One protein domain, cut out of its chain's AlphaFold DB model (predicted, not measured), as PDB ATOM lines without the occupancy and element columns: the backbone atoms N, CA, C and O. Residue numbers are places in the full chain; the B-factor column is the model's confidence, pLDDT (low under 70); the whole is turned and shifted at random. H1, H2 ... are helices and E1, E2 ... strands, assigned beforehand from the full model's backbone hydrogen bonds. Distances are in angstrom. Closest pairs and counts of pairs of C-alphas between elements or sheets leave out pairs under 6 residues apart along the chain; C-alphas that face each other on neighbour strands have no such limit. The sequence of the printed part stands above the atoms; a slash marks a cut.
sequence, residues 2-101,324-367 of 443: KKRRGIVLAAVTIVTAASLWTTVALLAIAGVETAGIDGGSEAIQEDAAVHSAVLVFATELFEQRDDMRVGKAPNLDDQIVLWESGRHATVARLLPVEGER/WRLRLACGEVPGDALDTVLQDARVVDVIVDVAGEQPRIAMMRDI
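Overview. This is residues 2 to 101 and 324 to 367 of the 443 residues of an uncharacterized protein of Planctomycetaceae bacterium (UniProt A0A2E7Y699). One very long helix, H1, makes a shaft, and a five-stranded antiparallel sheet curls round its last part, residues 45 to 62, as a small head; residues 2 to 44 of H1 stick out free of everything else. Beyond the sheathed end of H1 comes the five-residue helix H2, from which the chain folds back to the first strand. The printed part has 144 residues, with two named helices and five named strands in the order H1, H2, E1, E2, E3, E4, E5, and the sheet runs E1, E2, E3, E4, E5; the class is mixed, helices and strands. The whole is extended, with a radius of gyration of the C-alphas of 26.9 A, and the C-alphas span 103 by 32 by 26 A, a length that the free arm of H1 makes.

Along the chain. H1 covers residues 2 to 63, from C-alpha 2 at (-64.628, 0.844, 49.464) to C-alpha 63 at (11.762, -46.134, 28.543), 92.1 A from first to last C-alpha. H2 covers residues 65 to 69 and is 6.2 A long. E1 is residues 79 to 85, 17.3 A long, and E2 is residues 88 to 95, 21.0 A long. After the cut, E3 is residues 324 to 334, 30.4 A long, beginning at C-alpha 324 at (8.401, -39.431, 17.222). E4 is residues 343 to 353, 29.4 A long. E5 is residues 360 to 366, 17.4 A long, and ends at C-alpha 366 at (-4.972, -29.274, 18.901).

Arrangement. The sheet is twisted, with C-alphas up to 8.1 A off its best plane, and it curls round H1. From edge to edge its strands' lines turn by 72 degrees and the way across it turns by 86 degrees. H1 is on the sheet, with 91 pairs of C-alphas within 10 A; the two form two layers, a helix on one face of a sheet. The closest C-alphas of H1 and E3 are those of Val 50 and Cys 330, 5.9 A apart; those of H1 and E2 are Ala 53 and Ala 92, 6.0 A apart; those of H1 and E4 are Ala 58 and Val 352, 6.2 A apart. E1 and E5 are the edge strands. E1 and E2 form a hairpin, antiparallel at 162 degrees, with N 80 and O 92 2.9 A apart, within hydrogen-bond range. E2 and E3 are antiparallel at 154 degrees, with N 91 and O 331 within range at 2.9 A. E3, E4 and E5 form a meander, each strand the antiparallel neighbour of the one before. In the hairpin of E3 and E4, at 157 degrees, N 328 and O 348 are within range at 2.9 A; in the hairpin of E4 and E5, at 147 degrees, N 351 and O 363 are within range at 2.8 A. H1 and H2 meet only through their link, and H2 is not on the sheet. In H2 every O i to N i+4 pair is within hydrogen-bond range; in H1 56 of 58 are.

Size, cuts and confidence. The two C-alphas farthest apart are those of Lys 2 and Val 70, 103.5 A. Without residues 2 to 44, which stand free, the body has 101 residues and spans 43 by 26 by 21 A, with a radius of gyration of 13.9 A. Residues 102 to 323 are cut out and not printed, and C-alphas 101 and 324 are 11.5 A apart across the cut, which falls in the link from E2 to E3. Of the links that are printed whole, H1 to H2 and E1 to E2 are tight, H2 to E1, E3 to E4 and E4 to E5 are short, and none is long. The mean pLDDT of the printed part is 83.9; the model's confidence is low, under 70, at residues 2 to 6 and 28 to 43.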
ATOM      1  N   LYS A   2     -64.985   1.884  50.464       52.53
ATOM      2  CA  LYS A   2     -64.628   0.844  49.464       52.53
ATOM      3  C   LYS A   2     -63.420   1.181  48.556       52.53
ATOM      4  O   LYS A   2     -62.648   0.284  48.249       52.53
ATOM      5  N   LYS A   3     -63.182   2.458  48.208       52.56
ATOM      6  CA  LYS A   3     -62.056   2.879  47.336       52.56
ATOM      7  C   LYS A   3     -60.655   2.623  47.918       52.56
ATOM      8  O   LYS A   3     -59.740   2.322  47.166       52.56
ATOM      9  N   ARG A   4     -60.479   2.694  49.245       55.38
ATOM     10  CA  ARG A   4     -59.162   2.483  49.882       55.38
ATOM     11  C   ARG A   4     -58.733   1.010  49.910       55.38
ATOM     12  O   ARG A   4     -57.543   0.743  49.899       55.38
ATOM     13  N   ARG A   5     -59.678   0.062  49.891       58.50
ATOM     14  CA  ARG A   5     -59.366  -1.380  49.904       58.50
ATOM     15  C   ARG A   5     -58.855  -1.893  48.551       58.50
ATOM     16  O   ARG A   5     -57.996  -2.762  48.540       58.50
ATOM     17  N   GLY A   6     -59.318  -1.317  47.437       63.16
ATOM     18  CA  GLY A   6     -58.828  -1.674  46.097       63.16
ATOM     19  C   GLY A   6     -57.373  -1.256  45.852       63.16
ATOM     20  O   GLY A   6     -56.615  -2.008  45.253       63.16
ATOM     21  N   ILE A   7     -56.965  -0.099  46.386       75.00
ATOM     22  CA  ILE A   7     -55.582   0.396  46.271       75.00
ATOM     23  C   ILE A   7     -54.618  -0.474  47.089       75.00
ATOM     24  O   ILE A   7     -53.536  -0.797  46.613       75.00
ATOM     25  N   VAL A   8     -55.026  -0.902  48.290       78.44
ATOM     26  CA  VAL A   8     -54.203  -1.786  49.135       78.44
ATOM     27  C   VAL A   8     -54.005  -3.151  48.476       78.44
ATOM     28  O   VAL A   8     -52.891  -3.661  48.488       78.44
ATOM     29  N   LEU A   9     -55.046  -3.719  47.854       77.19
ATOM     30  CA  LEU A   9     -54.919  -5.006  47.166       77.19
ATOM     31  C   LEU A   9     -53.947  -4.910  45.980       77.19
ATOM     32  O   LEU A   9     -53.048  -5.733  45.871       77.19
ATOM     33  N   ALA A  10     -54.069  -3.863  45.154       76.44
ATOM     34  CA  ALA A  10     -53.173  -3.636  44.021       76.44
ATOM     35  C   ALA A  10     -51.710  -3.439  44.458       76.44
ATOM     36  O   ALA A  10     -50.806  -3.998  43.844       76.44
ATOM     37  N   ALA A  11     -51.473  -2.700  45.548       81.00
ATOM     38  CA  ALA A  11     -50.128  -2.499  46.086       81.00
ATOM     39  C   ALA A  11     -49.493  -3.816  46.566       81.00
ATOM     40  O   ALA A  11     -48.331  -4.077  46.271       81.00
ATOM     41  N   VAL A  12     -50.256  -4.675  47.250       87.00
ATOM     42  CA  VAL A  12     -49.765  -5.986  47.709       87.00
ATOM     43  C   VAL A  12     -49.461  -6.909  46.527       87.00
ATOM     44  O   VAL A  12     -48.431  -7.582  46.533       87.00
ATOM     45  N   THR A  13     -50.293  -6.912  45.482       84.75
ATOM     46  CA  THR A  13     -50.033  -7.711  44.273       84.75
ATOM     47  C   THR A  13     -48.765  -7.253  43.551       84.75
ATOM     48  O   THR A  13     -47.981  -8.085  43.113       84.75
ATOM     49  N   ILE A  14     -48.517  -5.942  43.468       88.00
ATOM     50  CA  ILE A  14     -47.301  -5.412  42.834       88.00
ATOM     51  C   ILE A  14     -46.056  -5.785  43.642       88.00
ATOM     52  O   ILE A  14     -45.073  -6.237  43.066       88.00
ATOM     53  N   VAL A  15     -46.097  -5.650  44.972       87.56
ATOM     54  CA  VAL A  15     -44.952  -5.990  45.835       87.56
ATOM     55  C   VAL A  15     -44.649  -7.489  45.794       87.56
ATOM     56  O   VAL A  15     -43.489  -7.881  45.696       87.56
ATOM     57  N   THR A  16     -45.680  -8.334  45.816       84.25
ATOM     58  CA  THR A  16     -45.499  -9.791  45.726       84.25
ATOM     59  C   THR A  16     -44.964 -10.208  44.358       84.25
ATOM     60  O   THR A  16     -43.996 -10.966  44.307       84.25
ATOM     61  N   ALA A  17     -45.498  -9.649  43.268       83.88
ATOM     62  CA  ALA A  17     -44.987  -9.885  41.919       83.88
ATOM     63  C   ALA A  17     -43.531  -9.414  41.762       83.88
ATOM     64  O   ALA A  17     -42.711 -10.156  41.229       83.88
ATOM     65  N   ALA A  18     -43.181  -8.234  42.283       85.00
ATOM     66  CA  ALA A  18     -41.813  -7.721  42.253       85.00
ATOM     67  C   ALA A  18     -40.846  -8.616  43.047       85.00
ATOM     68  O   ALA A  18     -39.753  -8.918  42.568       85.00
ATOM     69  N   SER A  19     -41.258  -9.097  44.226       83.38
ATOM     70  CA  SER A  19     -40.439 -10.027  45.014       83.38
ATOM     71  C   SER A  19     -40.216 -11.348  44.278       83.38
ATOM     72  O   SER A  19     -39.086 -11.815  44.210       83.38
ATOM     73  N   LEU A  20     -41.259 -11.884  43.630       87.19
ATOM     74  CA  LEU A  20     -41.176 -13.126  42.869       87.19
ATOM     75  C   LEU A  20     -40.226 -12.977  41.676       87.19
ATOM     76  O   LEU A  20     -39.383 -13.838  41.449       87.19
ATOM     77  N   TRP A  21     -40.310 -11.854  40.961       85.25
ATOM     78  CA  TRP A  21     -39.395 -11.534  39.864       85.25
ATOM     79  C   TRP A  21     -37.948 -11.399  40.327       85.25
ATOM     80  O   TRP A  21     -37.043 -11.881  39.653       85.25
ATOM     81  N   THR A  22     -37.725 -10.805  41.498       83.12
ATOM     82  CA  THR A  22     -36.374 -10.649  42.050       83.12
ATOM     83  C   THR A  22     -35.798 -12.007  42.456       83.12
ATOM     84  O   THR A  22     -34.639 -12.290  42.174       83.12
ATOM     85  N   THR A  23     -36.609 -12.889  43.049       81.06
ATOM     86  CA  THR A  23     -36.188 -14.257  43.387       81.06
ATOM     87  C   THR A  23     -35.879 -15.091  42.142       81.06
ATOM     88  O   THR A  23     -34.863 -15.778  42.118       81.06
ATOM     89  N   VAL A  24     -36.706 -15.010  41.094       81.50
ATOM     90  CA  VAL A  24     -36.457 -15.715  39.823       81.50
ATOM     91  C   VAL A  24     -35.192 -15.190  39.138       81.50
ATOM     92  O   VAL A  24     -34.391 -15.988  38.663       81.50
ATOM     93  N   ALA A  25     -34.968 -13.874  39.139       73.44
ATOM     94  CA  ALA A  25     -33.756 -13.278  38.581       73.44
ATOM     95  C   ALA A  25     -32.491 -13.713  39.341       73.44
ATOM     96  O   ALA A  25     -31.494 -14.057  38.714       73.44
ATOM     97  N   LEU A  26     -32.535 -13.763  40.678       74.31
ATOM     98  CA  LEU A  26     -31.410 -14.236  41.492       74.31
ATOM     99  C   LEU A  26     -31.109 -15.724  41.271       74.31
ATOM    100  O   LEU A  26     -29.945 -16.101  41.201       74.31
ATOM    101  N   LEU A  27     -32.139 -16.561  41.110       71.38
ATOM    102  CA  LEU A  27     -31.962 -17.979  40.776       71.38
ATOM    103  C   LEU A  27     -31.387 -18.176  39.368       71.38
ATOM    104  O   LEU A  27     -30.571 -19.069  39.170       71.38
ATOM    105  N   ALA A  28     -31.773 -17.339  38.402       63.62
ATOM    106  CA  ALA A  28     -31.210 -17.379  37.055       63.62
ATOM    107  C   ALA A  28     -29.728 -16.966  37.042       63.62
ATOM    108  O   ALA A  28     -28.927 -17.625  36.390       63.62
ATOM    109  N   ILE A  29     -29.351 -15.927  37.795       65.25
ATOM    110  CA  ILE A  29     -27.950 -15.490  37.921       65.25
ATOM    111  C   ILE A  29     -27.107 -16.570  38.612       65.25
ATOM    112  O   ILE A  29     -26.051 -16.927  38.100       65.25
ATOM    113  N   ALA A  30     -27.605 -17.160  39.703       55.97
ATOM    114  CA  ALA A  30     -26.919 -18.259  40.381       55.97
ATOM    115  C   ALA A  30     -26.762 -19.497  39.480       55.97
ATOM    116  O   ALA A  30     -25.717 -20.134  39.499       55.97
ATOM    117  N   GLY A  31     -27.770 -19.813  38.655       50.03
ATOM    118  CA  GLY A  31     -27.700 -20.906  37.680       50.03
ATOM    119  C   GLY A  31     -26.670 -20.673  36.568       50.03
ATOM    120  O   GLY A  31     -26.024 -21.617  36.121       50.03
ATOM    121  N   VAL A  32     -26.487 -19.417  36.147       55.22
ATOM    122  CA  VAL A  32     -25.450 -19.021  35.180       55.22
ATOM    123  C   VAL A  32     -24.054 -19.111  35.802       55.22
ATOM    124  O   VAL A  32     -23.131 -19.575  35.140       55.22
ATOM    125  N   GLU A  33     -23.892 -18.734  37.073       46.75
ATOM    126  CA  GLU A  33     -22.619 -18.879  37.793       46.75
ATOM    127  C   GLU A  33     -22.246 -20.351  38.012       46.75
ATOM    128  O   GLU A  33     -21.100 -20.721  37.772       46.75
ATOM    129  N   THR A  34     -23.194 -21.220  38.384       48.09
ATOM    130  CA  THR A  34     -22.920 -22.662  38.523       48.09
ATOM    131  C   THR A  34     -22.613 -23.325  37.185       48.09
ATOM    132  O   THR A  34     -21.655 -24.080  37.103       48.09
ATOM    133  N   ALA A  35     -23.340 -22.988  36.113       45.34
ATOM    134  CA  ALA A  35     -23.047 -23.514  34.779       45.34
ATOM    135  C   ALA A  35     -21.691 -23.022  34.236       45.34
ATOM    136  O   ALA A  35     -21.006 -23.753  33.528       45.34
ATOM    137  N   GLY A  36     -21.283 -21.794  34.583       39.62
ATOM    138  CA  GLY A  36     -19.964 -21.260  34.242       39.62
ATOM    139  C   GLY A  36     -18.816 -21.898  35.032       39.62
ATOM    140  O   GLY A  36     -17.728 -22.066  34.488       39.62
ATOM    141  N   ILE A  37     -19.051 -22.281  36.292       53.28
ATOM    142  CA  ILE A  37     -18.078 -23.011  37.121       53.28
ATOM    143  C   ILE A  37     -17.943 -24.464  36.649       53.28
ATOM    144  O   ILE A  37     -16.820 -24.949  36.526       53.28
ATOM    145  N   ASP A  38     -19.056 -25.127  36.328       52.59
ATOM    146  CA  ASP A  38     -19.055 -26.512  35.844       52.59
ATOM    147  C   ASP A  38     -18.385 -26.615  34.463       52.59
ATOM    148  O   ASP A  38     -17.458 -27.404  34.297       52.59
ATOM    149  N   GLY A  39     -18.736 -25.740  33.509       52.75
ATOM    150  CA  GLY A  39     -18.094 -25.728  32.186       52.75
ATOM    151  C   GLY A  39     -16.614 -25.318  32.219       52.75
ATOM    152  O   GLY A  39     -15.816 -25.784  31.407       52.75
ATOM    153  N   GLY A  40     -16.213 -24.471  33.175       55.03
ATOM    154  CA  GLY A  40     -14.803 -24.141  33.400       55.03
ATOM    155  C   GLY A  40     -14.004 -25.302  34.000       55.03
ATOM    156  O   GLY A  40     -12.851 -25.506  33.631       55.03
ATOM    157  N   SER A  41     -14.612 -26.081  34.899       63.38
ATOM    158  CA  SER A  41     -13.989 -27.270  35.492       63.38
ATOM    159  C   SER A  41     -13.801 -28.395  34.471       63.38
ATOM    160  O   SER A  41     -12.775 -29.070  34.500       63.38
ATOM    161  N   GLU A  42     -14.768 -28.578  33.571       68.81
ATOM    162  CA  GLU A  42     -14.746 -29.603  32.524       68.81
ATOM    163  C   GLU A  42     -13.625 -29.341  31.507       68.81
ATOM    164  O   GLU A  42     -12.783 -30.207  31.279       68.81
ATOM    165  N   ALA A  43     -13.498 -28.103  31.014       69.44
ATOM    166  CA  ALA A  43     -12.407 -27.725  30.112       69.44
ATOM    167  C   ALA A  43     -11.010 -27.894  30.747       69.44
ATOM    168  O   ALA A  43     -10.067 -28.304  30.074       69.44
ATOM    169  N   ILE A  44     -10.868 -27.611  32.050       76.19
ATOM    170  CA  ILE A  44      -9.609 -27.830  32.783       76.19
ATOM    171  C   ILE A  44      -9.309 -29.328  32.922       76.19
ATOM    172  O   ILE A  44      -8.151 -29.729  32.817       76.19
ATOM    173  N   GLN A  45     -10.326 -30.162  33.158       78.81
ATOM    174  CA  GLN A  45     -10.153 -31.615  33.227       78.81
ATOM    175  C   GLN A  45      -9.773 -32.218  31.876       78.81
ATOM    176  O   GLN A  45      -8.885 -33.067  31.835       78.81
ATOM    177  N   GLU A  46     -10.395 -31.773  30.786       80.94
ATOM    178  CA  GLU A  46     -10.045 -32.205  29.431       80.94
ATOM    179  C   GLU A  46      -8.597 -31.847  29.078       80.94
ATOM    180  O   GLU A  46      -7.846 -32.696  28.597       80.94
ATOM    181  N   ASP A  47      -8.177 -30.610  29.354       84.31
ATOM    182  CA  ASP A  47      -6.806 -30.166  29.094       84.31
ATOM    183  C   ASP A  47      -5.797 -30.958  29.941       84.31
ATOM    184  O   ASP A  47      -4.805 -31.487  29.430       84.31
ATOM    185  N   ALA A  48      -6.109 -31.169  31.225       87.38
ATOM    186  CA  ALA A  48      -5.319 -32.023  32.103       87.38
ATOM    187  C   ALA A  48      -5.262 -33.483  31.614       87.38
ATOM    188  O   ALA A  48      -4.222 -34.129  31.770       87.38
ATOM    189  N   ALA A  49      -6.336 -34.007  31.007       89.69
ATOM    190  CA  ALA A  49      -6.373 -35.349  30.427       89.69
ATOM    191  C   ALA A  49      -5.379 -35.472  29.280       89.69
ATOM    192  O   ALA A  49      -4.533 -36.366  29.281       89.69
ATOM    193  N   VAL A  50      -5.445 -34.537  28.333       91.50
ATOM    194  CA  VAL A  50      -4.557 -34.514  27.173       91.50
ATOM    195  C   VAL A  50      -3.104 -34.386  27.623       91.50
ATOM    196  O   VAL A  50      -2.258 -35.173  27.196       91.50
ATOM    197  N   HIS A  51      -2.808 -33.450  28.524       92.56
ATOM    198  CA  HIS A  51      -1.460 -33.278  29.059       92.56
ATOM    199  C   HIS A  51      -0.951 -34.534  29.777       92.56
ATOM    200  O   HIS A  51       0.190 -34.942  29.561       92.56
ATOM    201  N   SER A  52      -1.796 -35.181  30.582       93.44
ATOM    202  CA  SER A  52      -1.437 -36.425  31.274       93.44
ATOM    203  C   SER A  52      -1.156 -37.555  30.285       93.44
ATOM    204  O   SER A  52      -0.136 -38.227  30.409       93.44
ATOM    205  N   ALA A  53      -2.004 -37.724  29.268       94.62
ATOM    206  CA  ALA A  53      -1.810 -38.725  28.224       94.62
ATOM    207  C   ALA A  53      -0.494 -38.523  27.473       94.62
ATOM    208  O   ALA A  53       0.279 -39.462  27.301       94.62
ATOM    209  N   VAL A  54      -0.217 -37.282  27.065       95.25
ATOM    210  CA  VAL A  54       1.028 -36.921  26.383       95.25
ATOM    211  C   VAL A  54       2.244 -37.277  27.233       95.25
ATOM    212  O   VAL A  54       3.201 -37.841  26.709       95.25
ATOM    213  N   LEU A  55       2.209 -36.989  28.536       94.62
ATOM    214  CA  LEU A  55       3.307 -37.327  29.441       94.62
ATOM    215  C   LEU A  55       3.488 -38.841  29.604       94.62
ATOM    216  O   LEU A  55       4.632 -39.298  29.628       94.62
ATOM    217  N   VAL A  56       2.400 -39.616  29.681       95.38
ATOM    218  CA  VAL A  56       2.468 -41.087  29.768       95.38
ATOM    219  C   VAL A  56       3.128 -41.662  28.517       95.38
ATOM    220  O   VAL A  56       4.162 -42.313  28.632       95.38
ATOM    221  N   PHE A  57       2.631 -41.327  27.323       96.06
ATOM    222  CA  PHE A  57       3.225 -41.807  26.070       96.06
ATOM    223  C   PHE A  57       4.668 -41.335  25.877       96.06
ATOM    224  O   PHE A  57       5.515 -42.087  25.399       96.06
ATOM    225  N   ALA A  58       4.985 -40.099  26.273       96.06
ATOM    226  CA  ALA A  58       6.354 -39.603  26.229       96.06
ATOM    227  C   ALA A  58       7.286 -40.366  27.187       96.06
ATOM    228  O   ALA A  58       8.454 -40.573  26.861       96.06
ATOM    229  N   THR A  59       6.775 -40.805  28.340       95.31
ATOM    230  CA  THR A  59       7.521 -41.635  29.296       95.31
ATOM    231  C   THR A  59       7.738 -43.043  28.751       95.31
ATOM    232  O   THR A  59       8.871 -43.508  28.754       95.31
ATOM    233  N   GLU A  60       6.705 -43.683  28.202       95.56
ATOM    234  CA  GLU A  60       6.822 -45.017  27.595       95.56
ATOM    235  C   GLU A  60       7.802 -45.036  26.413       95.56
ATOM    236  O   GLU A  60       8.624 -45.946  26.296       95.56
ATOM    237  N   LEU A  61       7.776 -44.002  25.562       95.69
ATOM    238  CA  LEU A  61       8.776 -43.828  24.505       95.69
ATOM    239  C   LEU A  61      10.185 -43.706  25.091       95.69
ATOM    240  O   LEU A  61      11.125 -44.318  24.591       95.69
ATOM    241  N   PHE A  62      10.347 -42.916  26.152       95.31
ATOM    242  CA  PHE A  62      11.646 -42.706  26.783       95.31
ATOM    243  C   PHE A  62      12.212 -43.979  27.424       95.31
ATOM    244  O   PHE A  62      13.422 -44.204  27.375       95.31
ATOM    245  N   GLU A  63      11.359 -44.837  27.986       95.50
ATOM    246  CA  GLU A  63      11.762 -46.134  28.543       95.50
ATOM    247  C   GLU A  63      12.327 -47.084  27.474       95.50
ATOM    248  O   GLU A  63      13.210 -47.887  27.771       95.50
ATOM    249  N   GLN A  64      11.900 -46.941  26.215       95.19
ATOM    250  CA  GLN A  64      12.348 -47.756  25.077       95.19
ATOM    251  C   GLN A  64      13.537 -47.148  24.311       95.19
ATOM    252  O   GLN A  64      13.886 -47.593  23.217       95.19
ATOM    253  N   ARG A  65      14.200 -46.123  24.863       91.50
ATOM    254  CA  ARG A  65      15.281 -45.392  24.173       91.50
ATOM    255  C   ARG A  65      16.458 -46.250  23.719       91.50
ATOM    256  O   ARG A  65      17.078 -45.944  22.705       91.50
ATOM    257  N   ASP A  66      16.784 -47.296  24.472       90.31
ATOM    258  CA  ASP A  66      17.939 -48.137  24.163       90.31
ATOM    259  C   ASP A  66      17.656 -49.031  22.944       90.31
ATOM    260  O   ASP A  66      18.562 -49.271  22.149       90.31
ATOM    261  N   ASP A  67      16.395 -49.422  22.728       91.00
ATOM    262  CA  ASP A  67      15.962 -50.129  21.519       91.00
ATOM    263  C   ASP A  67      16.005 -49.198  20.294       91.00
ATOM    264  O   ASP A  67      16.517 -49.566  19.234       91.00
ATOM    265  N   MET A  68      15.553 -47.951  20.451       91.25
ATOM    266  CA  MET A  68      15.588 -46.944  19.378       91.25
ATOM    267  C   MET A  68      17.015 -46.591  18.944       91.25
ATOM    268  O   MET A  68      17.260 -46.304  17.771       91.25
ATOM    269  N   ARG A  69      17.980 -46.662  19.870       88.69
ATOM    270  CA  ARG A  69      19.402 -46.423  19.591       88.69
ATOM    271  C   ARG A  69      20.001 -47.437  18.616       88.69
ATOM    272  O   ARG A  69      20.901 -47.080  17.865       88.69
ATOM    273  N   VAL A  70      19.496 -48.669  18.610       88.25
ATOM    274  CA  VAL A  70      19.908 -49.728  17.671       88.25
ATOM    275  C   VAL A  70      18.955 -49.851  16.475       88.25
ATOM    276  O   VAL A  70      18.971 -50.850  15.766       88.25
ATOM    277  N   GLY A  71      18.122 -48.834  16.243       86.69
ATOM    278  CA  GLY A  71      17.258 -48.734  15.070       86.69
ATOM    279  C   GLY A  71      15.945 -49.508  15.146       86.69
ATOM    280  O   GLY A  71      15.281 -49.687  14.124       86.69
ATOM    281  N   LYS A  72      15.534 -49.951  16.340       90.19
ATOM    282  CA  LYS A  72      14.223 -50.580  16.537       90.19
ATOM    283  C   LYS A  72      13.128 -49.531  16.671       90.19
ATOM    284  O   LYS A  72      13.303 -48.501  17.320       90.19
ATOM    285  N   ALA A  73      11.969 -49.824  16.093       88.31
ATOM    286  CA  ALA A  73      10.778 -49.022  16.320       88.31
ATOM    287  C   ALA A  73      10.217 -49.291  17.732       88.31
ATOM    288  O   ALA A  73      10.125 -50.457  18.126       88.31
ATOM    289  N   PRO A  74       9.820 -48.249  18.482       93.12
ATOM    290  CA  PRO A  74       9.167 -48.409  19.769       93.12
ATOM    291  C   PRO A  74       7.763 -48.990  19.584       93.12
ATOM    292  O   PRO A  74       7.106 -48.782  18.560       93.12
ATOM    293  N   ASN A  75       7.292 -49.687  20.611       91.94
ATOM    294  CA  ASN A  75       5.965 -50.276  20.664       91.94
ATOM    295  C   ASN A  75       5.202 -49.705  21.862       91.94
ATOM    296  O   ASN A  75       5.600 -49.927  23.004       91.94
ATOM    297  N   LEU A  76       4.129 -48.964  21.601       92.56
ATOM    298  CA  LEU A  76       3.294 -48.339  22.631       92.56
ATOM    299  C   LEU A  76       1.936 -49.028  22.699       92.56
ATOM    300  O   LEU A  76       1.467 -49.578  21.701       92.56
ATOM    301  N   ASP A  77       1.287 -48.950  23.856       91.50
ATOM    302  CA  ASP A  77      -0.087 -49.415  23.990       91.50
ATOM    303  C   ASP A  77      -1.043 -48.460  23.258       91.50
ATOM    304  O   ASP A  77      -1.050 -47.253  23.483       91.50
ATOM    305  N   ASP A  78      -1.911 -48.995  22.397       90.00
ATOM    306  CA  ASP A  78      -2.842 -48.174  21.604       90.00
ATOM    307  C   ASP A  78      -3.856 -47.400  22.463       90.00
ATOM    308  O   ASP A  78      -4.510 -46.468  21.983       90.00
ATOM    309  N   GLN A  79      -4.024 -47.797  23.726       93.06
ATOM    310  CA  GLN A  79      -4.987 -47.225  24.651       93.06
ATOM    311  C   GLN A  79      -4.472 -47.255  26.088       93.06
ATOM    312  O   GLN A  79      -4.085 -48.307  26.591       93.06
ATOM    313  N   ILE A  80      -4.621 -46.130  26.783       93.75
ATOM    314  CA  ILE A  80      -4.344 -46.005  28.214       93.75
ATOM    315  C   ILE A  80      -5.558 -45.428  28.947       93.75
ATOM    316  O   ILE A  80      -6.233 -44.516  28.464       93.75
ATOM    317  N   VAL A  81      -5.839 -45.958  30.136       93.44
ATOM    318  CA  VAL A  81      -6.835 -45.389  31.053       93.44
ATOM    319  C   VAL A  81      -6.115 -44.401  31.961       93.44
ATOM    320  O   VAL A  81      -5.208 -44.790  32.693       93.44
ATOM    321  N   LEU A  82      -6.505 -43.127  31.912       91.62
ATOM    322  CA  LEU A  82      -5.869 -42.078  32.711       91.62
ATOM    323  C   LEU A  82      -6.415 -42.075  34.140       91.62
ATOM    324  O   LEU A  82      -5.653 -42.063  35.105       91.62
ATOM    325  N   TRP A  83      -7.743 -42.098  34.279       90.00
ATOM    326  CA  TRP A  83      -8.427 -42.242  35.562       90.00
ATOM    327  C   TRP A  83      -9.868 -42.722  35.379       90.00
ATOM    328  O   TRP A  83     -10.458 -42.627  34.302       90.00
ATOM    329  N   GLU A  84     -10.448 -43.198  36.477       89.19
ATOM    330  CA  GLU A  84     -11.845 -43.612  36.557       89.19
ATOM    331  C   GLU A  84     -12.634 -42.650  37.452       89.19
ATOM    332  O   GLU A  84     -12.256 -42.374  38.594       89.19
ATOM    333  N   SER A  85     -13.766 -42.170  36.942       82.38
ATOM    334  CA  SER A  85     -14.689 -41.251  37.609       82.38
ATOM    335  C   SER A  85     -16.075 -41.890  37.711       82.38
ATOM    336  O   SER A  85     -16.986 -41.651  36.916       82.38
ATOM    337  N   GLY A  86     -16.264 -42.731  38.730       85.06
ATOM    338  CA  GLY A  86     -17.552 -43.362  39.016       85.06
ATOM    339  C   GLY A  86     -17.972 -44.380  37.951       85.06
ATOM    340  O   GLY A  86     -17.585 -45.539  38.035       85.06
ATOM    341  N   ARG A  87     -18.831 -43.974  37.006       87.75
ATOM    342  CA  ARG A  87     -19.299 -44.826  35.889       87.75
ATOM    343  C   ARG A  87     -18.594 -44.542  34.567       87.75
ATOM    344  O   ARG A  87     -18.867 -45.243  33.601       87.75
ATOM    345  N   HIS A  88     -17.730 -43.536  34.526       88.25
ATOM    346  CA  HIS A  88     -16.970 -43.176  33.339       88.25
ATOM    347  C   HIS A  88     -15.480 -43.368  33.602       88.25
ATOM    348  O   HIS A  88     -15.032 -43.328  34.749       88.25
ATOM    349  N   ALA A  89     -14.726 -43.586  32.538       90.62
ATOM    350  CA  ALA A  89     -13.278 -43.593  32.530       90.62
ATOM    351  C   ALA A  89     -12.800 -42.575  31.497       90.62
ATOM    352  O   ALA A  89     -13.351 -42.495  30.397       90.62
ATOM    353  N   THR A  90     -11.772 -41.812  31.848       92.38
ATOM    354  CA  THR A  90     -11.083 -40.942  30.898       92.38
ATOM    355  C   THR A  90      -9.947 -41.735  30.277       92.38
ATOM    356  O   THR A  90      -9.089 -42.284  30.973       92.38
ATOM    357  N   VAL A  91      -9.966 -41.823  28.952       93.69
ATOM    358  CA  VAL A  91      -9.104 -42.706  28.171       93.69
ATOM    359  C   VAL A  91      -8.392 -41.890  27.106       93.69
ATOM    360  O   VAL A  91      -8.983 -40.997  26.497       93.69
ATOM    361  N   ALA A  92      -7.129 -42.226  26.863       94.38
ATOM    362  CA  ALA A  92      -6.383 -41.740  25.717       94.38
ATOM    363  C   ALA A  92      -6.089 -42.888  24.755       94.38
ATOM    364  O   ALA A  92      -5.755 -43.994  25.179       94.38
ATOM    365  N   ARG A  93      -6.224 -42.619  23.457       93.62
ATOM    366  CA  ARG A  93      -5.975 -43.581  22.384       93.62
ATOM    367  C   ARG A  93      -5.022 -43.015  21.353       93.62
ATOM    368  O   ARG A  93      -5.170 -41.860  20.948       93.62
ATOM    369  N   LEU A  94      -4.112 -43.856  20.879       93.25
ATOM    370  CA  LEU A  94      -3.312 -43.567  19.702       93.25
ATOM    371  C   LEU A  94      -4.190 -43.659  18.451       93.25
ATOM    372  O   LEU A  94      -4.978 -44.585  18.265       93.25
ATOM    373  N   LEU A  95      -4.061 -42.658  17.588       90.50
ATOM    374  CA  LEU A  95      -4.699 -42.610  16.284       90.50
ATOM    375  C   LEU A  95      -3.652 -42.776  15.185       90.50
ATOM    376  O   LEU A  95      -2.526 -42.292  15.328       90.50
ATOM    377  N   PRO A  96      -4.033 -43.350  14.032       89.75
ATOM    378  CA  PRO A  96      -3.166 -43.355  12.871       89.75
ATOM    379  C   PRO A  96      -2.771 -41.932  12.450       89.75
ATOM    380  O   PRO A  96      -3.608 -41.030  12.286       89.75
ATOM    381  N   VAL A  97      -1.470 -41.736  12.267       86.62
ATOM    382  CA  VAL A  97      -0.859 -40.491  11.799       86.62
ATOM    383  C   VAL A  97      -0.735 -40.527  10.277       86.62
ATOM    384  O   VAL A  97      -1.165 -39.582   9.609       86.62
ATOM    385  N   GLU A  98      -0.196 -41.629   9.741       83.06
ATOM    386  CA  GLU A  98       0.068 -41.859   8.315       83.06
ATOM    387  C   GLU A  98      -0.327 -43.283   7.907       83.06
ATOM    388  O   GLU A  98       0.315 -44.262   8.293       83.06
ATOM    389  N   GLY A  99      -1.390 -43.412   7.109       81.75
ATOM    390  CA  GLY A  99      -1.952 -44.723   6.779       81.75
ATOM    391  C   GLY A  99      -2.441 -45.428   8.044       81.75
ATOM    392  O   GLY A  99      -3.299 -44.895   8.739       81.75
ATOM    393  N   GLU A 100      -1.877 -46.597   8.343       83.12
ATOM    394  CA  GLU A 100      -2.160 -47.373   9.562       83.12
ATOM    395  C   GLU A 100      -1.129 -47.130  10.682       83.12
ATOM    396  O   GLU A 100      -1.268 -47.665  11.778       83.12
ATOM    397  N   ARG A 101      -0.087 -46.321  10.438       85.38
ATOM    398  CA  ARG A 101       0.984 -46.090  11.415       85.38
ATOM    399  C   ARG A 101       0.532 -45.120  12.497       85.38
ATOM    400  O   ARG A 101       0.213 -43.967  12.202       85.38
ATOM    401  N   TRP A 324       9.555 -38.624  17.593       95.75
ATOM    402  CA  TRP A 324       8.401 -39.431  17.222       95.75
ATOM    403  C   TRP A 324       7.157 -38.573  17.160       95.75
ATOM    404  O   TRP A 324       6.833 -37.860  18.110       95.75
ATOM    405  N   ARG A 325       6.440 -38.669  16.043       95.12
ATOM    406  CA  ARG A 325       5.106 -38.104  15.904       95.12
ATOM    407  C   ARG A 325       4.059 -39.129  16.287       95.12
ATOM    408  O   ARG A 325       4.066 -40.251  15.783       95.12
ATOM    409  N   LEU A 326       3.125 -38.678  17.108       94.62
ATOM    410  CA  LEU A 326       1.958 -39.418  17.549       94.62
ATOM    411  C   LEU A 326       0.717 -38.534  17.485       94.62
ATOM    412  O   LEU A 326       0.787 -37.307  17.598       94.62
ATOM    413  N   ARG A 327      -0.432 -39.174  17.289       94.31
ATOM    414  CA  ARG A 327      -1.734 -38.519  17.346       94.31
ATOM    415  C   ARG A 327      -2.554 -39.166  18.438       94.31
ATOM    416  O   ARG A 327      -2.709 -40.381  18.439       94.31
ATOM    417  N   LEU A 328      -3.085 -38.353  19.338       93.44
ATOM    418  CA  LEU A 328      -3.838 -38.822  20.493       93.44
ATOM    419  C   LEU A 328      -5.262 -38.314  20.429       93.44
ATOM    420  O   LEU A 328      -5.471 -37.138  20.150       93.44
ATOM    421  N   ALA A 329      -6.217 -39.184  20.735       92.69
ATOM    422  CA  ALA A 329      -7.573 -38.801  21.089       92.69
ATOM    423  C   ALA A 329      -7.792 -39.071  22.575       92.69
ATOM    424  O   ALA A 329      -7.623 -40.204  23.019       92.69
ATOM    425  N   CYS A 330      -8.166 -38.044  23.331       92.38
ATOM    426  CA  CYS A 330      -8.484 -38.144  24.752       92.38
ATOM    427  C   CYS A 330      -9.950 -37.790  24.957       92.38
ATOM    428  O   CYS A 330     -10.399 -36.768  24.446       92.38
ATOM    429  N   GLY A 331     -10.688 -38.613  25.691       90.12
ATOM    430  CA  GLY A 331     -12.096 -38.359  25.982       90.12
ATOM    431  C   GLY A 331     -12.654 -39.355  26.986       90.12
ATOM    432  O   GLY A 331     -11.921 -40.178  27.542       90.12
ATOM    433  N   GLU A 332     -13.959 -39.288  27.213       89.62
ATOM    434  CA  GLU A 332     -14.631 -40.146  28.187       89.62
ATOM    435  C   GLU A 332     -15.320 -41.348  27.540       89.62
ATOM    436  O   GLU A 332     -15.848 -41.285  26.427       89.62
ATOM    437  N   VAL A 333     -15.342 -42.462  28.266       89.94
ATOM    438  CA  VAL A 333     -16.094 -43.677  27.929       89.94
ATOM    439  C   VAL A 333     -16.787 -44.224  29.175       89.94
ATOM    440  O   VAL A 333     -16.354 -43.938  30.292       89.94
ATOM    441  N   PRO A 334     -17.848 -45.036  29.043       90.00
ATOM    442  CA  PRO A 334     -18.360 -45.810  30.166       90.00
ATOM    443  C   PRO A 334     -17.264 -46.736  30.715       90.00
ATOM    444  O   PRO A 334     -16.580 -47.419  29.954       90.00
ATOM    445  N   GLY A 335     -17.091 -46.777  32.036       85.44
ATOM    446  CA  GLY A 335     -16.000 -47.516  32.685       85.44
ATOM    447  C   GLY A 335     -16.072 -49.037  32.499       85.44
ATOM    448  O   GLY A 335     -15.064 -49.722  32.609       85.44
ATOM    449  N   ASP A 336     -17.248 -49.578  32.174       86.75
ATOM    450  CA  ASP A 336     -17.457 -50.988  31.836       86.75
ATOM    451  C   ASP A 336     -17.375 -51.280  30.326       86.75
ATOM    452  O   ASP A 336     -17.509 -52.436  29.919       86.75
ATOM    453  N   ALA A 337     -17.140 -50.260  29.494       87.06
ATOM    454  CA  ALA A 337     -17.119 -50.361  28.039       87.06
ATOM    455  C   ALA A 337     -16.011 -49.483  27.428       87.06
ATOM    456  O   ALA A 337     -16.272 -48.553  26.667       87.06
ATOM    457  N   LEU A 338     -14.753 -49.814  27.737       84.88
ATOM    458  CA  LEU A 338     -13.584 -49.032  27.318       84.88
ATOM    459  C   LEU A 338     -13.359 -48.964  25.802       84.88
ATOM    460  O   LEU A 338     -12.573 -48.131  25.376       84.88
ATOM    461  N   ASP A 339     -14.031 -49.788  24.994       84.00
ATOM    462  CA  ASP A 339     -13.872 -49.841  23.530       84.00
ATOM    463  C   ASP A 339     -14.893 -48.975  22.767       84.00
ATOM    464  O   ASP A 339     -14.938 -48.978  21.535       84.00
ATOM    465  N   THR A 340     -15.750 -48.222  23.467       85.81
ATOM    466  CA  THR A 340     -16.776 -47.391  22.818       85.81
ATOM    467  C   THR A 340     -16.201 -46.111  22.211       85.81
ATOM    468  O   THR A 340     -15.037 -45.763  22.404       85.81
ATOM    469  N   VAL A 341     -17.027 -45.372  21.467       84.19
ATOM    470  CA  VAL A 341     -16.665 -44.043  20.953       84.19
ATOM    471  C   VAL A 341     -16.365 -43.100  22.123       84.19
ATOM    472  O   VAL A 341     -17.117 -43.084  23.098       84.19
ATOM    473  N   LEU A 342     -15.272 -42.340  22.010       85.56
ATOM    474  CA  LEU A 342     -14.899 -41.307  22.977       85.56
ATOM    475  C   LEU A 342     -15.931 -40.172  22.944       85.56
ATOM    476  O   LEU A 342     -16.226 -39.631  21.874       85.56
ATOM    477  N   GLN A 343     -16.462 -39.812  24.106       84.56
ATOM    478  CA  GLN A 343     -17.266 -38.609  24.300       84.56
ATOM    479  C   GLN A 343     -16.338 -37.410  24.501       84.56
ATOM    480  O   GLN A 343     -15.260 -37.558  25.080       84.56
ATOM    481  N   ASP A 344     -16.737 -36.265  23.939       79.12
ATOM    482  CA  ASP A 344     -16.025 -34.982  24.029       79.12
ATOM    483  C   ASP A 344     -14.525 -35.077  23.703       79.12
ATOM    484  O   ASP A 344     -13.662 -34.444  24.305       79.12
ATOM    485  N   ALA A 345     -14.216 -35.896  22.692       85.75
ATOM    486  CA  ALA A 345     -12.848 -36.224  22.336       85.75
ATOM    487  C   ALA A 345     -12.049 -34.985  21.901       85.75
ATOM    488  O   ALA A 345     -12.383 -34.316  20.918       85.75
ATOM    489  N   ARG A 346     -10.933 -34.739  22.585       88.38
ATOM    490  CA  ARG A 346      -9.871 -33.824  22.161       88.38
ATOM    491  C   ARG A 346      -8.835 -34.604  21.380       88.38
ATOM    492  O   ARG A 346      -8.344 -35.629  21.849       88.38
ATOM    493  N   VAL A 347      -8.486 -34.111  20.195       90.12
ATOM    494  CA  VAL A 347      -7.478 -34.747  19.348       90.12
ATOM    495  C   VAL A 347      -6.275 -33.840  19.188       90.12
ATOM    496  O   VAL A 347      -6.405 -32.709  18.723       90.12
ATOM    497  N   VAL A 348      -5.093 -34.359  19.516       91.69
ATOM    498  CA  VAL A 348      -3.829 -33.627  19.426       91.69
ATOM    499  C   VAL A 348      -2.803 -34.347  18.554       91.69
ATOM    500  O   VAL A 348      -2.689 -35.570  18.579       91.69
ATOM    501  N   ASP A 349      -2.059 -33.572  17.765       91.81
ATOM    502  CA  ASP A 349      -0.863 -33.995  17.027       91.81
ATOM    503  C   ASP A 349       0.354 -33.588  17.864       91.81
ATOM    504  O   ASP A 349       0.495 -32.411  18.217       91.81
ATOM    505  N   VAL A 350       1.212 -34.542  18.207       94.38
ATOM    506  CA  VAL A 350       2.312 -34.343  19.156       94.38
ATOM    507  C   VAL A 350       3.600 -34.886  18.561       94.38
ATOM    508  O   VAL A 350       3.599 -35.939  17.929       94.38
ATOM    509  N   ILE A 351       4.698 -34.163  18.759       95.56
ATOM    510  CA  ILE A 351       6.049 -34.644  18.478       95.56
ATOM    511  C   ILE A 351       6.800 -34.711  19.800       95.56
ATOM    512  O   ILE A 351       6.952 -33.698  20.488       95.56
ATOM    513  N   VAL A 352       7.273 -35.906  20.137       96.50
ATOM    514  CA  VAL A 352       8.060 -36.187  21.335       96.50
ATOM    515  C   VAL A 352       9.514 -36.386  20.935       96.50
ATOM    516  O   VAL A 352       9.813 -37.153  20.028       96.50
ATOM    517  N   ASP A 353      10.415 -35.692  21.619       95.56
ATOM    518  CA  ASP A 353      11.863 -35.825  21.514       95.56
ATOM    519  C   ASP A 353      12.399 -36.549  22.751       95.56
ATOM    520  O   ASP A 353      12.271 -36.052  23.872       95.56
ATOM    521  N   VAL A 354      13.011 -37.709  22.541       95.12
ATOM    522  CA  VAL A 354      13.598 -38.561  23.586       95.12
ATOM    523  C   VAL A 354      15.128 -38.605  23.522       95.12
ATOM    524  O   VAL A 354      15.744 -39.415  24.203       95.12
ATOM    525  N   ALA A 355      15.765 -37.731  22.730       92.44
ATOM    526  CA  ALA A 355      17.224 -37.700  22.576       92.44
ATOM    527  C   ALA A 355      17.969 -37.226  23.840       92.44
ATOM    528  O   ALA A 355      19.172 -37.447  23.977       92.44
ATOM    529  N   GLY A 356      17.277 -36.501  24.725       88.31
ATOM    530  CA  GLY A 356      17.856 -35.916  25.932       88.31
ATOM    531  C   GLY A 356      17.863 -36.856  27.138       88.31
ATOM    532  O   GLY A 356      17.531 -38.031  27.056       88.31
ATOM    533  N   GLU A 357      18.204 -36.308  28.303       87.56
ATOM    534  CA  GLU A 357      18.116 -37.021  29.590       87.56
ATOM    535  C   GLU A 357      16.679 -37.181  30.097       87.56
ATOM    536  O   GLU A 357      16.426 -37.968  31.005       87.56
ATOM    537  N   GLN A 358      15.747 -36.421  29.524       89.56
ATOM    538  CA  GLN A 358      14.319 -36.475  29.799       89.56
ATOM    539  C   GLN A 358      13.554 -36.330  28.480       89.56
ATOM    540  O   GLN A 358      14.040 -35.631  27.577       89.56
ATOM    541  N   PRO A 359      12.366 -36.950  28.359       93.94
ATOM    542  CA  PRO A 359      11.510 -36.733  27.208       93.94
ATOM    543  C   PRO A 359      11.031 -35.284  27.169       93.94
ATOM    544  O   PRO A 359      10.772 -34.653  28.196       93.94
ATOM    545  N   ARG A 360      10.889 -34.755  25.959       92.19
ATOM    546  CA  ARG A 360      10.485 -33.375  25.713       92.19
ATOM    547  C   ARG A 360       9.401 -33.322  24.652       92.19
ATOM    548  O   ARG A 360       9.509 -33.965  23.613       92.19
ATOM    549  N   ILE A 361       8.392 -32.488  24.871       94.38
ATOM    550  CA  ILE A 361       7.364 -32.211  23.866       94.38
ATOM    551  C   ILE A 361       7.888 -31.126  22.926       94.38
ATOM    552  O   ILE A 361       7.983 -29.958  23.300       94.38
ATOM    553  N   ALA A 362       8.290 -31.523  21.719       91.31
ATOM    554  CA  ALA A 362       8.837 -30.618  20.710       91.31
ATOM    555  C   ALA A 362       7.735 -29.817  19.998       91.31
ATOM    556  O   ALA A 362       7.951 -28.676  19.598       91.31
ATOM    557  N   MET A 363       6.554 -30.419  19.855       90.94
ATOM    558  CA  MET A 363       5.365 -29.797  19.282       90.94
ATOM    559  C   MET A 363       4.132 -30.463  19.889       90.94
ATOM    560  O   MET A 363       4.088 -31.683  20.014       90.94
ATOM    561  N   MET A 364       3.111 -29.676  20.205       91.88
ATOM    562  CA  MET A 364       1.778 -30.166  20.537       91.88
ATOM    563  C   MET A 364       0.758 -29.239  19.895       91.88
ATOM    564  O   MET A 364       0.873 -28.016  19.990       91.88
ATOM    565  N   ARG A 365      -0.218 -29.819  19.204       88.06
ATOM    566  CA  ARG A 365      -1.221 -29.056  18.472       88.06
ATOM    567  C   ARG A 365      -2.587 -29.700  18.584       88.06
ATOM    568  O   ARG A 365      -2.760 -30.846  18.185       88.06
ATOM    569  N   ASP A 366      -3.566 -28.905  18.991       88.00
ATOM    570  CA  ASP A 366      -4.972 -29.274  18.901       88.00
ATOM    571  C   ASP A 366      -5.430 -29.320  17.432       88.00
ATOM    572  O   ASP A 366      -5.271 -28.369  16.655       88.00
ATOM    573  N   ILE A 367      -5.966 -30.473  17.042       86.25
ATOM    574  CA  ILE A 367      -6.547 -30.745  15.728       86.25
ATOM    575  C   ILE A 367      -7.989 -31.261  15.830       86.25
ATOM    576  O   ILE A 367      -8.521 -31.756  14.837       86.25
TER     577      ILE A 367